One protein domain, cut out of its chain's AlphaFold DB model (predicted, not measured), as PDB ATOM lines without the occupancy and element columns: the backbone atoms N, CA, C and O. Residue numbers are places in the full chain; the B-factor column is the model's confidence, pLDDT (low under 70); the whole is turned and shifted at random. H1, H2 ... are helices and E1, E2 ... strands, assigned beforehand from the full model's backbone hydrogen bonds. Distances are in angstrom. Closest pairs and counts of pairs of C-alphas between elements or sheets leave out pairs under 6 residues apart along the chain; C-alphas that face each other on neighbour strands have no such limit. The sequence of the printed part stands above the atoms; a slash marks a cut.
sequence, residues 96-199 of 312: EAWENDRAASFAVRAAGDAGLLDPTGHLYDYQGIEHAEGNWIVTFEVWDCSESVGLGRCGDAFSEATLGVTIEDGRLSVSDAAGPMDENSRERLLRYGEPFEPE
ATOM      1  N   GLU A  96     236.922 218.508 263.013       68.75
ATOM      2  CA  GLU A  96     237.906 219.179 262.180       68.75
ATOM      3  C   GLU A  96     238.288 218.216 261.043       68.75
ATOM      4  O   GLU A  96     238.744 217.105 261.287       68.75
ATOM      5  N   ALA A  97     238.045 218.602 259.785       78.62
ATOM      6  CA  ALA A  97     238.212 217.735 258.609       78.62
ATOM      7  C   ALA A  97     239.573 217.008 258.556       78.62
ATOM      8  O   ALA A  97     239.656 215.882 258.072       78.62
ATOM      9  N   TRP A  98     240.608 217.616 259.140       84.94
ATOM     10  CA  TRP A  98     241.946 217.044 259.216       84.94
ATOM     11  C   TRP A  98     242.048 215.799 260.113       84.94
ATOM     12  O   TRP A  98     242.933 214.977 259.882       84.94
ATOM     13  N   GLU A  99     241.168 215.611 261.106       91.69
ATOM     14  CA  GLU A  99     241.158 214.395 261.934       91.69
ATOM     15  C   GLU A  99     240.746 213.181 261.092       91.69
ATOM     16  O   GLU A  99     241.383 212.130 261.165       91.69
ATOM     17  N   ASN A 100     239.744 213.355 260.219       91.00
ATOM     18  CA  ASN A 100     239.332 212.328 259.257       91.00
ATOM     19  C   ASN A 100     240.468 212.010 258.280       91.00
ATOM     20  O   ASN A 100     240.799 210.841 258.088       91.00
ATOM     21  N   ASP A 101     241.103 213.040 257.709       90.75
ATOM     22  CA  ASP A 101     242.239 212.865 256.795       90.75
ATOM     23  C   ASP A 101     243.373 212.068 257.456       90.75
ATOM     24  O   ASP A 101     244.002 211.188 256.851       90.75
ATOM     25  N   ARG A 102     243.627 212.370 258.733       94.12
ATOM     26  CA  ARG A 102     244.678 211.744 259.524       94.12
ATOM     27  C   ARG A 102     244.348 210.296 259.879       94.12
ATOM     28  O   ARG A 102     245.247 209.456 259.781       94.12
ATOM     29  N   ALA A 103     243.107 210.002 260.264       95.31
ATOM     30  CA  ALA A 103     242.632 208.652 260.563       95.31
ATOM     31  C   ALA A 103     242.605 207.759 259.310       95.31
ATOM     32  O   ALA A 103     243.036 206.606 259.370       95.31
ATOM     33  N   ALA A 104     242.204 208.302 258.156       94.94
ATOM     34  CA  ALA A 104     242.240 207.591 256.880       94.94
ATOM     35  C   ALA A 104     243.680 207.226 256.485       94.94
ATOM     36  O   ALA A 104     243.995 206.060 256.244       94.94
ATOM     37  N   SER A 105     244.586 208.210 256.508       95.38
ATOM     38  CA  SER A 105     246.008 207.994 256.197       95.38
ATOM     39  C   SER A 105     246.660 206.996 257.164       95.38
ATOM     40  O   SER A 105     247.427 206.128 256.747       95.38
ATOM     41  N   PHE A 106     246.313 207.078 258.454       97.25
ATOM     42  CA  PHE A 106     246.738 206.129 259.482       97.25
ATOM     43  C   PHE A 106     246.306 204.694 259.168       97.25
ATOM     44  O   PHE A 106     247.137 203.790 259.206       97.25
ATOM     45  N   ALA A 107     245.032 204.480 258.839       97.38
ATOM     46  CA  ALA A 107     244.501 203.149 258.566       97.38
ATOM     47  C   ALA A 107     245.151 202.509 257.332       97.38
ATOM     48  O   ALA A 107     245.497 201.329 257.366       97.38
ATOM     49  N   VAL A 108     245.388 203.284 256.267       96.50
ATOM     50  CA  VAL A 108     246.089 202.781 255.075       96.50
ATOM     51  C   VAL A 108     247.544 202.424 255.402       96.50
ATOM     52  O   VAL A 108     248.029 201.380 254.966       96.50
ATOM     53  N   ARG A 109     248.245 203.221 256.222       96.12
ATOM     54  CA  ARG A 109     249.592 202.859 256.703       96.12
ATOM     55  C   ARG A 109     249.587 201.602 257.568       96.12
ATOM     56  O   ARG A 109     250.442 200.743 257.368       96.12
ATOM     57  N   ALA A 110     248.618 201.463 258.471       97.62
ATOM     58  CA  ALA A 110     248.456 200.271 259.299       97.62
ATOM     59  C   ALA A 110     248.240 199.015 258.438       97.62
ATOM     60  O   ALA A 110     248.891 197.994 258.661       97.62
ATOM     61  N   ALA A 111     247.384 199.106 257.412       96.56
ATOM     62  CA  ALA A 111     247.172 198.042 256.432       96.56
ATOM     63  C   ALA A 111     248.458 197.712 255.653       96.56
ATOM     64  O   ALA A 111     248.784 196.538 255.467       96.56
ATOM     65  N   GLY A 112     249.219 198.736 255.253       94.00
ATOM     66  CA  GLY A 112     250.526 198.585 254.611       94.00
ATOM     67  C   GLY A 112     251.532 197.843 255.485       94.00
ATOM     68  O   GLY A 112     252.112 196.859 255.031       94.00
ATOM     69  N   ASP A 113     251.683 198.247 256.754       95.31
ATOM     70  CA  ASP A 113     252.559 197.548 257.699       95.31
ATOM     71  C   ASP A 113     252.112 196.096 257.846       95.31
ATOM     72  O   ASP A 113     252.921 195.193 257.642       95.31
ATOM     73  N   ALA A 114     250.821 195.853 258.088       96.00
ATOM     74  CA  ALA A 114     250.261 194.516 258.261       96.00
ATOM     75  C   ALA A 114     250.432 193.594 257.037       96.00
ATOM     76  O   ALA A 114     250.351 192.379 257.204       96.00
ATOM     77  N   GLY A 115     250.764 194.133 255.858       92.44
ATOM     78  CA  GLY A 115     250.941 193.377 254.615       92.44
ATOM     79  C   GLY A 115     249.649 193.209 253.817       92.44
ATOM     80  O   GLY A 115     249.598 192.401 252.901       92.44
ATOM     81  N   LEU A 116     248.605 193.971 254.146       93.69
ATOM     82  CA  LEU A 116     247.292 193.890 253.499       93.69
ATOM     83  C   LEU A 116     247.229 194.659 252.169       93.69
ATOM     84  O   LEU A 116     246.280 194.519 251.406       93.69
ATOM     85  N   LEU A 117     248.249 195.465 251.872       91.06
ATOM     86  CA  LEU A 117     248.395 196.148 250.583       91.06
ATOM     87  C   LEU A 117     249.222 195.338 249.565       91.06
ATOM     88  O   LEU A 117     249.434 195.811 248.448       91.06
ATOM     89  N   ASP A 118     249.699 194.147 249.947       86.50
ATOM     90  CA  ASP A 118     250.418 193.227 249.065       86.50
ATOM     91  C   ASP A 118     249.422 192.518 248.128       86.50
ATOM     92  O   ASP A 118     248.500 191.849 248.595       86.50
ATOM     93  N   PRO A 119     249.586 192.612 246.797       79.25
ATOM     94  CA  PRO A 119     248.731 191.916 245.843       79.25
ATOM     95  C   PRO A 119     248.986 190.401 245.755       79.25
ATOM     96  O   PRO A 119     248.516 189.748 244.822       79.25
ATOM     97  N   THR A 120     249.738 189.813 246.683       80.88
ATOM     98  CA  THR A 120     249.959 188.372 246.786       80.88
ATOM     99  C   THR A 120     248.877 187.733 247.652       80.88
ATOM    100  O   THR A 120     248.933 187.745 248.878       80.88
ATOM    101  N   GLY A 121     247.896 187.096 247.015       84.81
ATOM    102  CA  GLY A 121     246.771 186.480 247.721       84.81
ATOM    103  C   GLY A 121     245.580 187.423 247.765       84.81
ATOM    104  O   GLY A 121     244.767 187.353 246.853       84.81
ATOM    105  N   HIS A 122     245.481 188.294 248.771       89.75
ATOM    106  CA  HIS A 122     244.390 189.269 248.881       89.75
ATOM    107  C   HIS A 122     244.923 190.697 248.981       89.75
ATOM    108  O   HIS A 122     245.785 190.964 249.811       89.75
ATOM    109  N   LEU A 123     244.339 191.608 248.202       90.56
ATOM    110  CA  LEU A 123     244.610 193.043 248.272       90.56
ATOM    111  C   LEU A 123     243.453 193.761 248.970       90.56
ATOM    112  O   LEU A 123     242.295 193.558 248.608       90.56
ATOM    113  N   TYR A 124     243.778 194.619 249.931       93.12
ATOM    114  CA  TYR A 124     242.827 195.439 250.677       93.12
ATOM    115  C   TYR A 124     242.932 196.872 250.170       93.12
ATOM    116  O   TYR A 124     243.828 197.615 250.568       93.12
ATOM    117  N   ASP A 125     242.042 197.246 249.257       90.81
ATOM    118  CA  ASP A 125     242.036 198.573 248.650       90.81
ATOM    119  C   ASP A 125     241.130 199.518 249.438       90.81
ATOM    120  O   ASP A 125     240.020 199.155 249.820       90.81
ATOM    121  N   TYR A 126     241.607 200.726 249.715       93.19
ATOM    122  CA  TYR A 126     240.863 201.695 250.515       93.19
ATOM    123  C   TYR A 126     239.584 202.124 249.791       93.19
ATOM    124  O   TYR A 126     239.619 202.507 248.620       93.19
ATOM    125  N   GLN A 127     238.467 202.126 250.511       92.81
ATOM    126  CA  GLN A 127     237.181 202.562 249.978       92.81
ATOM    127  C   GLN A 127     236.758 203.913 250.557       92.81
ATOM    128  O   GLN A 127     236.278 204.777 249.827       92.81
ATOM    129  N   GLY A 128     236.942 204.112 251.862       91.62
ATOM    130  CA  GLY A 128     236.500 205.330 252.524       91.62
ATOM    131  C   GLY A 128     236.585 205.260 254.039       91.62
ATOM    132  O   GLY A 128     236.999 204.260 254.628       91.62
ATOM    133  N   ILE A 129     236.159 206.352 254.661       93.69
ATOM    134  CA  ILE A 129     236.135 206.532 256.105       93.69
ATOM    135  C   ILE A 129     234.805 207.140 256.529       93.69
ATOM    136  O   ILE A 129     234.286 208.064 255.899       93.69
ATOM    137  N   GLU A 130     234.283 206.653 257.643       93.69
ATOM    138  CA  GLU A 130     233.172 207.262 258.357       93.69
ATOM    139  C   GLU A 130     233.526 207.432 259.834       93.69
ATOM    140  O   GLU A 130     234.399 206.752 260.366       93.69
ATOM    141  N   HIS A 131     232.852 208.356 260.512       90.00
ATOM    142  CA  HIS A 131     233.000 208.518 261.953       90.00
ATOM    143  C   HIS A 131     231.675 208.213 262.644       90.00
ATOM    144  O   HIS A 131     230.667 208.897 262.423       90.00
ATOM    145  N   ALA A 132     231.696 207.197 263.502       85.00
ATOM    146  CA  ALA A 132     230.540 206.670 264.203       85.00
ATOM    147  C   ALA A 132     230.896 206.402 265.670       85.00
ATOM    148  O   ALA A 132     231.916 205.800 265.982       85.00
ATOM    149  N   GLU A 133     230.035 206.858 266.584       84.19
ATOM    150  CA  GLU A 133     230.129 206.546 268.021       84.19
ATOM    151  C   GLU A 133     231.475 206.907 268.693       84.19
ATOM    152  O   GLU A 133     231.841 206.319 269.704       84.19
ATOM    153  N   GLY A 134     232.188 207.913 268.171       85.00
ATOM    154  CA  GLY A 134     233.485 208.355 268.706       85.00
ATOM    155  C   GLY A 134     234.692 207.600 268.144       85.00
ATOM    156  O   GLY A 134     235.806 207.826 268.606       85.00
ATOM    157  N   ASN A 135     234.470 206.726 267.160       90.56
ATOM    158  CA  ASN A 135     235.506 205.994 266.447       90.56
ATOM    159  C   ASN A 135     235.440 206.304 264.952       90.56
ATOM    160  O   ASN A 135     234.369 206.545 264.389       90.56
ATOM    161  N   TRP A 136     236.590 206.234 264.294       95.56
ATOM    162  CA  TRP A 136     236.655 206.225 262.839       95.56
ATOM    163  C   TRP A 136     236.592 204.787 262.352       95.56
ATOM    164  O   TRP A 136     237.353 203.942 262.813       95.56
ATOM    165  N   ILE A 137     235.690 204.511 261.423       96.88
ATOM    166  CA  ILE A 137     235.594 203.226 260.744       96.88
ATOM    167  C   ILE A 137     236.123 203.433 259.335       96.88
ATOM    168  O   ILE A 137     235.581 204.221 258.562       96.88
ATOM    169  N   VAL A 138     237.218 202.751 259.025       96.69
ATOM    170  CA  VAL A 138     237.840 202.783 257.706       96.69
ATOM    171  C   VAL A 138     237.532 201.488 256.981       96.69
ATOM    172  O   VAL A 138     237.821 200.411 257.504       96.69
ATOM    173  N   THR A 139     236.980 201.597 255.778       96.88
ATOM    174  CA  THR A 139     236.548 200.454 254.974       96.88
ATOM    175  C   THR A 139     237.522 200.191 253.835       96.88
ATOM    176  O   THR A 139     238.005 201.112 253.171       96.88
ATOM    177  N   PHE A 140     237.777 198.908 253.602       95.62
ATOM    178  CA  PHE A 140     238.580 198.393 252.507       95.62
ATOM    179  C   PHE A 140     237.764 197.393 251.692       95.62
ATOM    180  O   PHE A 140     237.132 196.494 252.251       95.62
ATOM    181  N   GLU A 141     237.831 197.503 250.371       94.12
ATOM    182  CA  GLU A 141     237.398 196.443 249.466       94.12
ATOM    183  C   GLU A 141     238.479 195.363 249.399       94.12
ATOM    184  O   GLU A 141     239.668 195.661 249.267       94.12
ATOM    185  N   VAL A 142     238.077 194.095 249.485       93.62
ATOM    186  CA  VAL A 142     239.004 192.960 249.453       93.62
ATOM    187  C   VAL A 142     238.932 192.258 248.107       93.62
ATOM    188  O   VAL A 142     237.887 191.741 247.704       93.62
ATOM    189  N   TRP A 143     240.077 192.203 247.443       91.25
ATOM    190  CA  TRP A 143     240.253 191.668 246.103       91.25
ATOM    191  C   TRP A 143     241.032 190.355 246.149       91.25
ATOM    192  O   TRP A 143     242.054 190.264 246.826       91.25
ATOM    193  N   ASP A 144     240.578 189.341 245.409       88.69
ATOM    194  CA  ASP A 144     241.316 188.082 245.257       88.69
ATOM    195  C   ASP A 144     242.339 188.211 244.121       88.69
ATOM    196  O   ASP A 144     241.997 188.422 242.957       88.69
ATOM    197  N   CYS A 145     243.612 188.093 244.467       83.38
ATOM    198  CA  CYS A 145     244.753 188.214 243.570       83.38
ATOM    199  C   CYS A 145     245.470 186.863 243.353       83.38
ATOM    200  O   CYS A 145     246.546 186.820 242.746       83.38
ATOM    201  N   SER A 146     244.889 185.747 243.817       75.00
ATOM    202  CA  SER A 146     245.460 184.394 243.713       75.00
ATOM    203  C   SER A 146     245.674 183.918 242.267       75.00
ATOM    204  O   SER A 146     246.595 183.142 242.001       75.00
ATOM    205  N   GLU A 147     244.891 184.440 241.319       61.31
ATOM    206  CA  GLU A 147     245.005 184.176 239.878       61.31
ATOM    207  C   GLU A 147     245.497 185.398 239.077       61.31
ATOM    208  O   GLU A 147     245.074 185.615 237.940       61.31
ATOM    209  N   SER A 148     246.386 186.227 239.638       55.00
ATOM    210  CA  SER A 148     246.841 187.448 238.952       55.00
ATOM    211  C   SER A 148     247.436 187.169 237.554       55.00
ATOM    212  O   SER A 148     248.468 186.517 237.371       55.00
ATOM    213  N   VAL A 149     246.784 187.700 236.511       46.75
ATOM    214  CA  VAL A 149     247.139 187.484 235.089       46.75
ATOM    215  C   VAL A 149     248.141 188.539 234.581       46.75
ATOM    216  O   VAL A 149     248.058 189.035 233.450       46.75
ATOM    217  N   GLY A 150     249.129 188.873 235.414       49.50
ATOM    218  CA  GLY A 150     250.119 189.933 235.193       49.50
ATOM    219  C   GLY A 150     249.734 191.294 235.784       49.50
ATOM    220  O   GLY A 150     248.592 191.495 236.180       49.50
ATOM    221  N   LEU A 151     250.731 192.194 235.847       49.34
ATOM    222  CA  LEU A 151     250.696 193.585 236.349       49.34
ATOM    223  C   LEU A 151     249.476 193.926 237.220       49.34
ATOM    224  O   LEU A 151     248.579 194.638 236.775       49.34
ATOM    225  N   GLY A 152     249.447 193.392 238.444       50.84
ATOM    226  CA  GLY A 152     248.568 193.887 239.505       50.84
ATOM    227  C   GLY A 152     247.063 193.814 239.242       50.84
ATOM    228  O   GLY A 152     246.317 194.501 239.927       50.84
ATOM    229  N   ARG A 153     246.592 193.024 238.266       59.12
ATOM    230  CA  ARG A 153     245.152 192.790 238.099       59.12
ATOM    231  C   ARG A 153     244.720 191.657 239.015       59.12
ATOM    232  O   ARG A 153     244.920 190.486 238.684       59.12
ATOM    233  N   CYS A 154     244.160 192.034 240.156       73.38
ATOM    234  CA  CYS A 154     243.329 191.147 240.957       73.38
ATOM    235  C   CYS A 154     242.004 190.874 240.217       73.38
ATOM    236  O   CYS A 154     241.718 191.512 239.199       73.38
ATOM    237  N   GLY A 155     241.256 189.868 240.673       78.56
ATOM    238  CA  GLY A 155     239.920 189.532 240.179       78.56
ATOM    239  C   GLY A 155     238.896 190.619 240.510       78.56
ATOM    240  O   GLY A 155     239.231 191.794 240.532       78.56
ATOM    241  N   ASP A 156     237.648 190.243 240.764       83.38
ATOM    242  CA  ASP A 156     236.663 191.181 241.311       83.38
ATOM    243  C   ASP A 156     236.790 191.242 242.845       83.38
ATOM    244  O   ASP A 156     237.202 190.263 243.482       83.38
ATOM    245  N   ALA A 157     236.419 192.377 243.446       87.06
ATOM    246  CA  ALA A 157     236.253 192.467 244.892       87.06
ATOM    247  C   ALA A 157     235.206 191.439 245.357       87.06
ATOM    248  O   ALA A 157     234.123 191.328 244.775       87.06
ATOM    249  N   PHE A 158     235.526 190.670 246.397       90.81
ATOM    250  CA  PHE A 158     234.668 189.585 246.891       90.81
ATOM    251  C   PHE A 158     234.173 189.803 248.324       90.81
ATOM    252  O   PHE A 158     233.304 189.066 248.794       90.81
ATOM    253  N   SER A 159     234.741 190.772 249.043       94.81
ATOM    254  CA  SER A 159     234.398 191.059 250.434       94.81
ATOM    255  C   SER A 159     234.802 192.480 250.826       94.81
ATOM    256  O   SER A 159     235.408 193.204 250.039       94.81
ATOM    257  N   GLU A 160     234.492 192.843 252.066       96.00
ATOM    258  CA  GLU A 160     234.899 194.089 252.703       96.00
ATOM    259  C   GLU A 160     235.633 193.775 254.010       96.00
ATOM    260  O   GLU A 160     235.403 192.749 254.664       96.00
ATOM    261  N   ALA A 161     236.533 194.672 254.386       97.38
ATOM    262  CA  ALA A 161     237.202 194.681 255.670       97.38
ATOM    263  C   ALA A 161     237.082 196.066 256.296       97.38
ATOM    264  O   ALA A 161     237.041 197.071 255.590       97.38
ATOM    265  N   THR A 162     237.046 196.120 257.620       97.81
ATOM    266  CA  THR A 162     236.932 197.376 258.358       97.81
ATOM    267  C   THR A 162     237.998 197.462 259.433       97.81
ATOM    268  O   THR A 162     238.335 196.464 260.077       97.81
ATOM    269  N   LEU A 163     238.523 198.669 259.631       98.19
ATOM    270  CA  LEU A 163     239.405 199.015 260.737       98.19
ATOM    271  C   LEU A 163     238.726 200.074 261.600       98.19
ATOM    272  O   LEU A 163     238.382 201.149 261.110       98.19
ATOM    273  N   GLY A 164     238.562 199.771 262.885       97.81
ATOM    274  CA  GLY A 164     238.219 200.759 263.897       97.81
ATOM    275  C   GLY A 164     239.475 201.513 264.313       97.81
ATOM    276  O   GLY A 164     240.471 200.898 264.689       97.81
ATOM    277  N   VAL A 165     239.441 202.838 264.244       97.81
ATOM    278  CA  VAL A 165     240.534 203.728 264.637       97.81
ATOM    279  C   VAL A 165     240.058 204.620 265.775       97.81
ATOM    280  O   VAL A 165     238.998 205.241 265.694       97.81
ATOM    281  N   THR A 166     240.862 204.689 266.832       96.56
ATOM    282  CA  THR A 166     240.655 205.561 267.993       96.56
ATOM    283  C   THR A 166     241.772 206.585 268.106       96.56
ATOM    284  O   THR A 166     242.908 206.339 267.691       96.56
ATOM    285  N   ILE A 167     241.441 207.727 268.709       93.75
ATOM    286  CA  ILE A 167     242.401 208.756 269.107       93.75
ATOM    287  C   ILE A 167     242.329 208.887 270.623       93.75
ATOM    288  O   ILE A 167     241.350 209.395 271.165       93.75
ATOM    289  N   GLU A 168     243.373 208.434 271.307       92.62
ATOM    290  CA  GLU A 168     243.477 208.479 272.765       92.62
ATOM    291  C   GLU A 168     244.861 208.999 273.155       92.62
ATOM    292  O   GLU A 168     245.870 208.608 272.571       92.62
ATOM    293  N   ASP A 169     244.918 209.922 274.118       92.56
ATOM    294  CA  ASP A 169     246.169 210.464 274.668       92.56
ATOM    295  C   ASP A 169     247.178 210.970 273.610       92.56
ATOM    296  O   ASP A 169     248.392 210.804 273.742       92.56
ATOM    297  N   GLY A 170     246.680 211.600 272.538       93.62
ATOM    298  CA  GLY A 170     247.521 212.123 271.452       93.62
ATOM    299  C   GLY A 170     248.123 211.032 270.561       93.62
ATOM    300  O   GLY A 170     249.147 211.253 269.910       93.62
ATOM    301  N   ARG A 171     247.507 209.849 270.524       97.19
ATOM    302  CA  ARG A 171     247.951 208.701 269.739       97.19
ATOM    303  C   ARG A 171     246.779 208.083 268.982       97.19
ATOM    304  O   ARG A 171     245.685 207.942 269.512       97.19
ATOM    305  N   LEU A 172     247.043 207.694 267.740       97.19
ATOM    306  CA  LEU A 172     246.158 206.870 266.928       97.19
ATOM    307  C   LEU A 172     246.445 205.395 267.189       97.19
ATOM    308  O   LEU A 172     247.611 204.979 267.208       97.19
ATOM    309  N   SER A 173     245.394 204.601 267.328       97.88
ATOM    310  CA  SER A 173     245.479 203.144 267.433       97.88
ATOM    311  C   SER A 173     244.366 202.465 266.652       97.88
ATOM    312  O   SER A 173     243.285 203.025 266.488       97.88
ATOM    313  N   VAL A 174     244.630 201.240 266.197       98.00
ATOM    314  CA  VAL A 174     243.580 200.363 265.671       98.00
ATOM    315  C   VAL A 174     242.888 199.688 266.855       98.00
ATOM    316  O   VAL A 174     243.510 198.907 267.575       98.00
ATOM    317  N   SER A 175     241.617 200.009 267.077       97.06
ATOM    318  CA  SER A 175     240.797 199.457 268.160       97.06
ATOM    319  C   SER A 175     240.084 198.165 267.766       97.06
ATOM    320  O   SER A 175     239.856 197.311 268.623       97.06
ATOM    321  N   ASP A 176     239.765 198.003 266.481       97.38
ATOM    322  CA  ASP A 176     239.138 196.801 265.932       97.38
ATOM    323  C   ASP A 176     239.594 196.541 264.490       97.38
ATOM    324  O   ASP A 176     239.973 197.462 263.764       97.38
ATOM    325  N   ALA A 177     239.556 195.278 264.074       97.88
ATOM    326  CA  ALA A 177     239.877 194.854 262.719       97.88
ATOM    327  C   ALA A 177     239.001 193.660 262.320       97.88
ATOM    328  O   ALA A 177     239.118 192.564 262.882       97.88
ATOM    329  N   ALA A 178     238.141 193.856 261.322       97.81
ATOM    330  CA  ALA A 178     237.205 192.854 260.829       97.81
ATOM    331  C   ALA A 178     237.355 192.632 259.317       97.81
ATOM    332  O   ALA A 178     237.853 193.484 258.588       97.81
ATOM    333  N   GLY A 179     236.929 191.458 258.844       96.50
ATOM    334  CA  GLY A 179     237.061 191.036 257.447       96.50
ATOM    335  C   GLY A 179     237.918 189.775 257.268       96.50
ATOM    336  O   GLY A 179     238.363 189.172 258.253       96.50
ATOM    337  N   PRO A 180     238.147 189.346 256.014       95.38
ATOM    338  CA  PRO A 180     238.772 188.065 255.668       95.38
ATOM    339  C   PRO A 180     240.314 188.079 255.751       95.38
ATOM    340  O   PRO A 180     240.989 187.522 254.890       95.38
ATOM    341  N   MET A 181     240.882 188.746 256.760       95.19
ATOM    342  CA  MET A 181     242.331 188.797 257.015       95.19
ATOM    343  C   MET A 181     242.790 187.635 257.896       95.19
ATOM    344  O   MET A 181     242.043 187.171 258.764       95.19
ATOM    345  N   ASP A 182     244.021 187.170 257.684       95.81
ATOM    346  CA  ASP A 182     244.627 186.157 258.543       95.81
ATOM    347  C   ASP A 182     244.928 186.711 259.946       95.81
ATOM    348  O   ASP A 182     245.025 187.922 260.165       95.81
ATOM    349  N   GLU A 183     245.083 185.804 260.909       96.94
ATOM    350  CA  GLU A 183     245.259 186.163 262.318       96.94
ATOM    351  C   GLU A 183     246.524 186.992 262.566       96.94
ATOM    352  O   GLU A 183     246.507 187.919 263.368       96.94
ATOM    353  N   ASN A 184     247.616 186.714 261.849       97.31
ATOM    354  CA  ASN A 184     248.861 187.448 262.043       97.31
ATOM    355  C   ASN A 184     248.726 188.892 261.538       97.31
ATOM    356  O   ASN A 184     249.143 189.819 262.230       97.31
ATOM    357  N   SER A 185     248.101 189.105 260.380       97.12
ATOM    358  CA  SER A 185     247.807 190.455 259.880       97.12
ATOM    359  C   SER A 185     246.878 191.226 260.826       97.12
ATOM    360  O   SER A 185     247.151 192.384 261.145       97.12
ATOM    361  N   ARG A 186     245.840 190.565 261.360       97.94
ATOM    362  CA  ARG A 186     244.935 191.139 262.373       97.94
ATOM    363  C   ARG A 186     245.676 191.544 263.650       97.94
ATOM    364  O   ARG A 186     245.519 192.666 264.124       97.94
ATOM    365  N   GLU A 187     246.507 190.663 264.204       98.06
ATOM    366  CA  GLU A 187     247.298 190.964 265.402       98.06
ATOM    367  C   GLU A 187     248.263 192.136 265.185       98.06
ATOM    368  O   GLU A 187     248.481 192.934 266.099       98.06
ATOM    369  N   ARG A 188     248.858 192.247 263.991       97.75
ATOM    370  CA  ARG A 188     249.744 193.365 263.646       97.75
ATOM    371  C   ARG A 188     248.987 194.684 263.584       97.75
ATOM    372  O   ARG A 188     249.463 195.653 264.169       97.75
ATOM    373  N   LEU A 189     247.806 194.698 262.961       98.12
ATOM    374  CA  LEU A 189     246.924 195.865 262.933       98.12
ATOM    375  C   LEU A 189     246.596 196.351 264.346       98.12
ATOM    376  O   LEU A 189     246.866 197.502 264.662       98.12
ATOM    377  N   LEU A 190     246.115 195.464 265.220       98.06
ATOM    378  CA  LEU A 190     245.715 195.815 266.593       98.06
ATOM    379  C   LEU A 190     246.874 196.316 267.474       98.06
ATOM    380  O   LEU A 190     246.653 196.931 268.514       98.06
ATOM    381  N   ARG A 191     248.129 196.054 267.086       97.56
ATOM    382  CA  ARG A 191     249.326 196.587 267.763       97.56
ATOM    383  C   ARG A 191     249.848 197.875 267.124       97.56
ATOM    384  O   ARG A 191     250.708 198.535 267.714       97.56
ATOM    385  N   TYR A 192     249.368 198.224 265.935       98.06
ATOM    386  CA  TYR A 192     249.803 199.398 265.198       98.06
ATOM    387  C   TYR A 192     249.307 200.680 265.876       98.06
ATOM    388  O   TYR A 192     248.178 200.771 266.359       98.06
ATOM    389  N   GLY A 193     250.159 201.700 265.909       97.38
ATOM    390  CA  GLY A 193     249.729 203.029 266.316       97.38
ATOM    391  C   GLY A 193     250.785 204.095 266.090       97.38
ATOM    392  O   GLY A 193     251.984 203.816 266.150       97.38
ATOM    393  N   GLU A 194     250.334 205.328 265.911       97.31
ATOM    394  CA  GLU A 194     251.142 206.483 265.512       97.31
ATOM    395  C   GLU A 194     250.833 207.691 266.408       97.31
ATOM    396  O   GLU A 194     249.739 207.763 266.966       97.31
ATOM    397  N   PRO A 195     251.748 208.663 266.553       96.69
ATOM    398  CA  PRO A 195     251.400 209.944 267.161       96.69
ATOM    399  C   PRO A 195     250.296 210.650 266.356       96.69
ATOM    400  O   PRO A 195     250.290 210.632 265.117       96.69
ATOM    401  N   PHE A 196     249.358 211.274 267.069       94.31
ATOM    402  CA  PHE A 196     248.296 212.083 266.483       94.31
ATOM    403  C   PHE A 196     248.784 213.520 266.288       94.31
ATOM    404  O   PHE A 196     248.558 214.406 267.109       94.31
ATOM    405  N   GLU A 197     249.506 213.721 265.191       91.31
ATOM    406  CA  GLU A 197     250.022 215.021 264.769       91.31
ATOM    407  C   GLU A 197     249.466 215.381 263.383       91.31
ATOM    408  O   GLU A 197     249.230 214.469 262.574       91.31
ATOM    409  N   PRO A 198     249.261 216.681 263.089       85.75
ATOM    410  CA  PRO A 198     248.903 217.135 261.753       85.75
ATOM    411  C   PRO A 198     249.921 216.667 260.714       85.75
ATOM    412  O   PRO A 198     251.131 216.749 260.923       85.75
ATOM    413  N   GLU A 199     249.420 216.216 259.568       86.81
ATOM    414  CA  GLU A 199     250.246 215.735 258.465       86.81
ATOM    415  C   GLU A 199     250.137 216.679 257.266       86.81
ATOM    416  O   GLU A 199     249.055 217.167 256.932       86.81
TER     417      GLU A 199
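AT A GLANCE: This is residues 96 to 199 of the 312 residues of an uncharacterized protein of Actinobacteria bacterium (UniProt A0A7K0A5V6). A strongly twisted, curled sheet of five strands wraps like part of a barrel round one long helix, H1, while a short second helix, H2, packs by E4 on the same face and meets the last part of H1. The long loop of residues 145 to 156, between E2 and E3, lies at one end of the longest axis. The printed part has 104 residues, with named elements in the order H1, E1, E2, E3, E4, H2, E5; the sheet's order is E1 - E2 - E3 - E4 - E5, all antiparallel, and the class is mixed, helices and strands. The whole is compact, with a radius of gyration of the C-alphas of 13.8 A, and elongated, spanning 45 by 26 by 24 A.

HOW THE PARTS SIT: E1, residues 122 to 132, E2, residues 135 to 144, E3, residues 157 to 168, and E4, residues 171 to 178, form a meander, each strand the antiparallel neighbour of the one before. E1 and E2 are a hairpin, with N 125 and O 141 2.9 A apart, within hydrogen-bond range. E1 bends by 61 degrees at residue 128. In the hairpin E2 and E3, N 140 and O 161 are 2.8 A apart; in the hairpin E3 and E4, N 164 and O 176 are 2.8 A apart. E5, residues 193 to 195, is an edge strand beside E4, with N 172 and O 194 2.8 A apart; E1 is the other edge strand. E1 and E5 are apart. The sheet curls round H1, residues 97 to 114, which is on one face of it in two layers, helix over sheet. The closest C-alphas of H1 and E1 are those of Ala 104 and Ile 129, 6.2 A apart. H2, residues 183 to 191, is on the same face at a height over the sheet of 6.9 A; its closest C-alpha to E4 is that of Leu 190, 5.1 A from that of Val 174. H1 touches H2 with residues 110 to 114 alone, opposite ways at a steep tilt of 40 degrees; the closest C-alphas are those of Ala 114 and Ser 185, 5.0 A apart. In H1 and H2 every O i to N i+4 pair is within hydrogen-bond range.

IN THESE COORDINATES: H1 begins at C-alpha 97, (238.212, 217.735, 258.609), and is 26.2 A long from first to last C-alpha. E1 measures 27.0 A, E2 28.3 A, E3 32.9 A, E4 21.1 A and H2 12.4 A. E5, 7.2 A long, ends at C-alpha 195, (251.400, 209.944, 267.161).

THE WHOLE: The C-alphas farthest apart are those of Val 149 and Asp 169, 45.8 A. The printed part has no cut, and E2 to E3 is its one long link, 12 residues. Mean pLDDT of the printed part is 90.0; residue 96 and residues 147 to 153 are under 70.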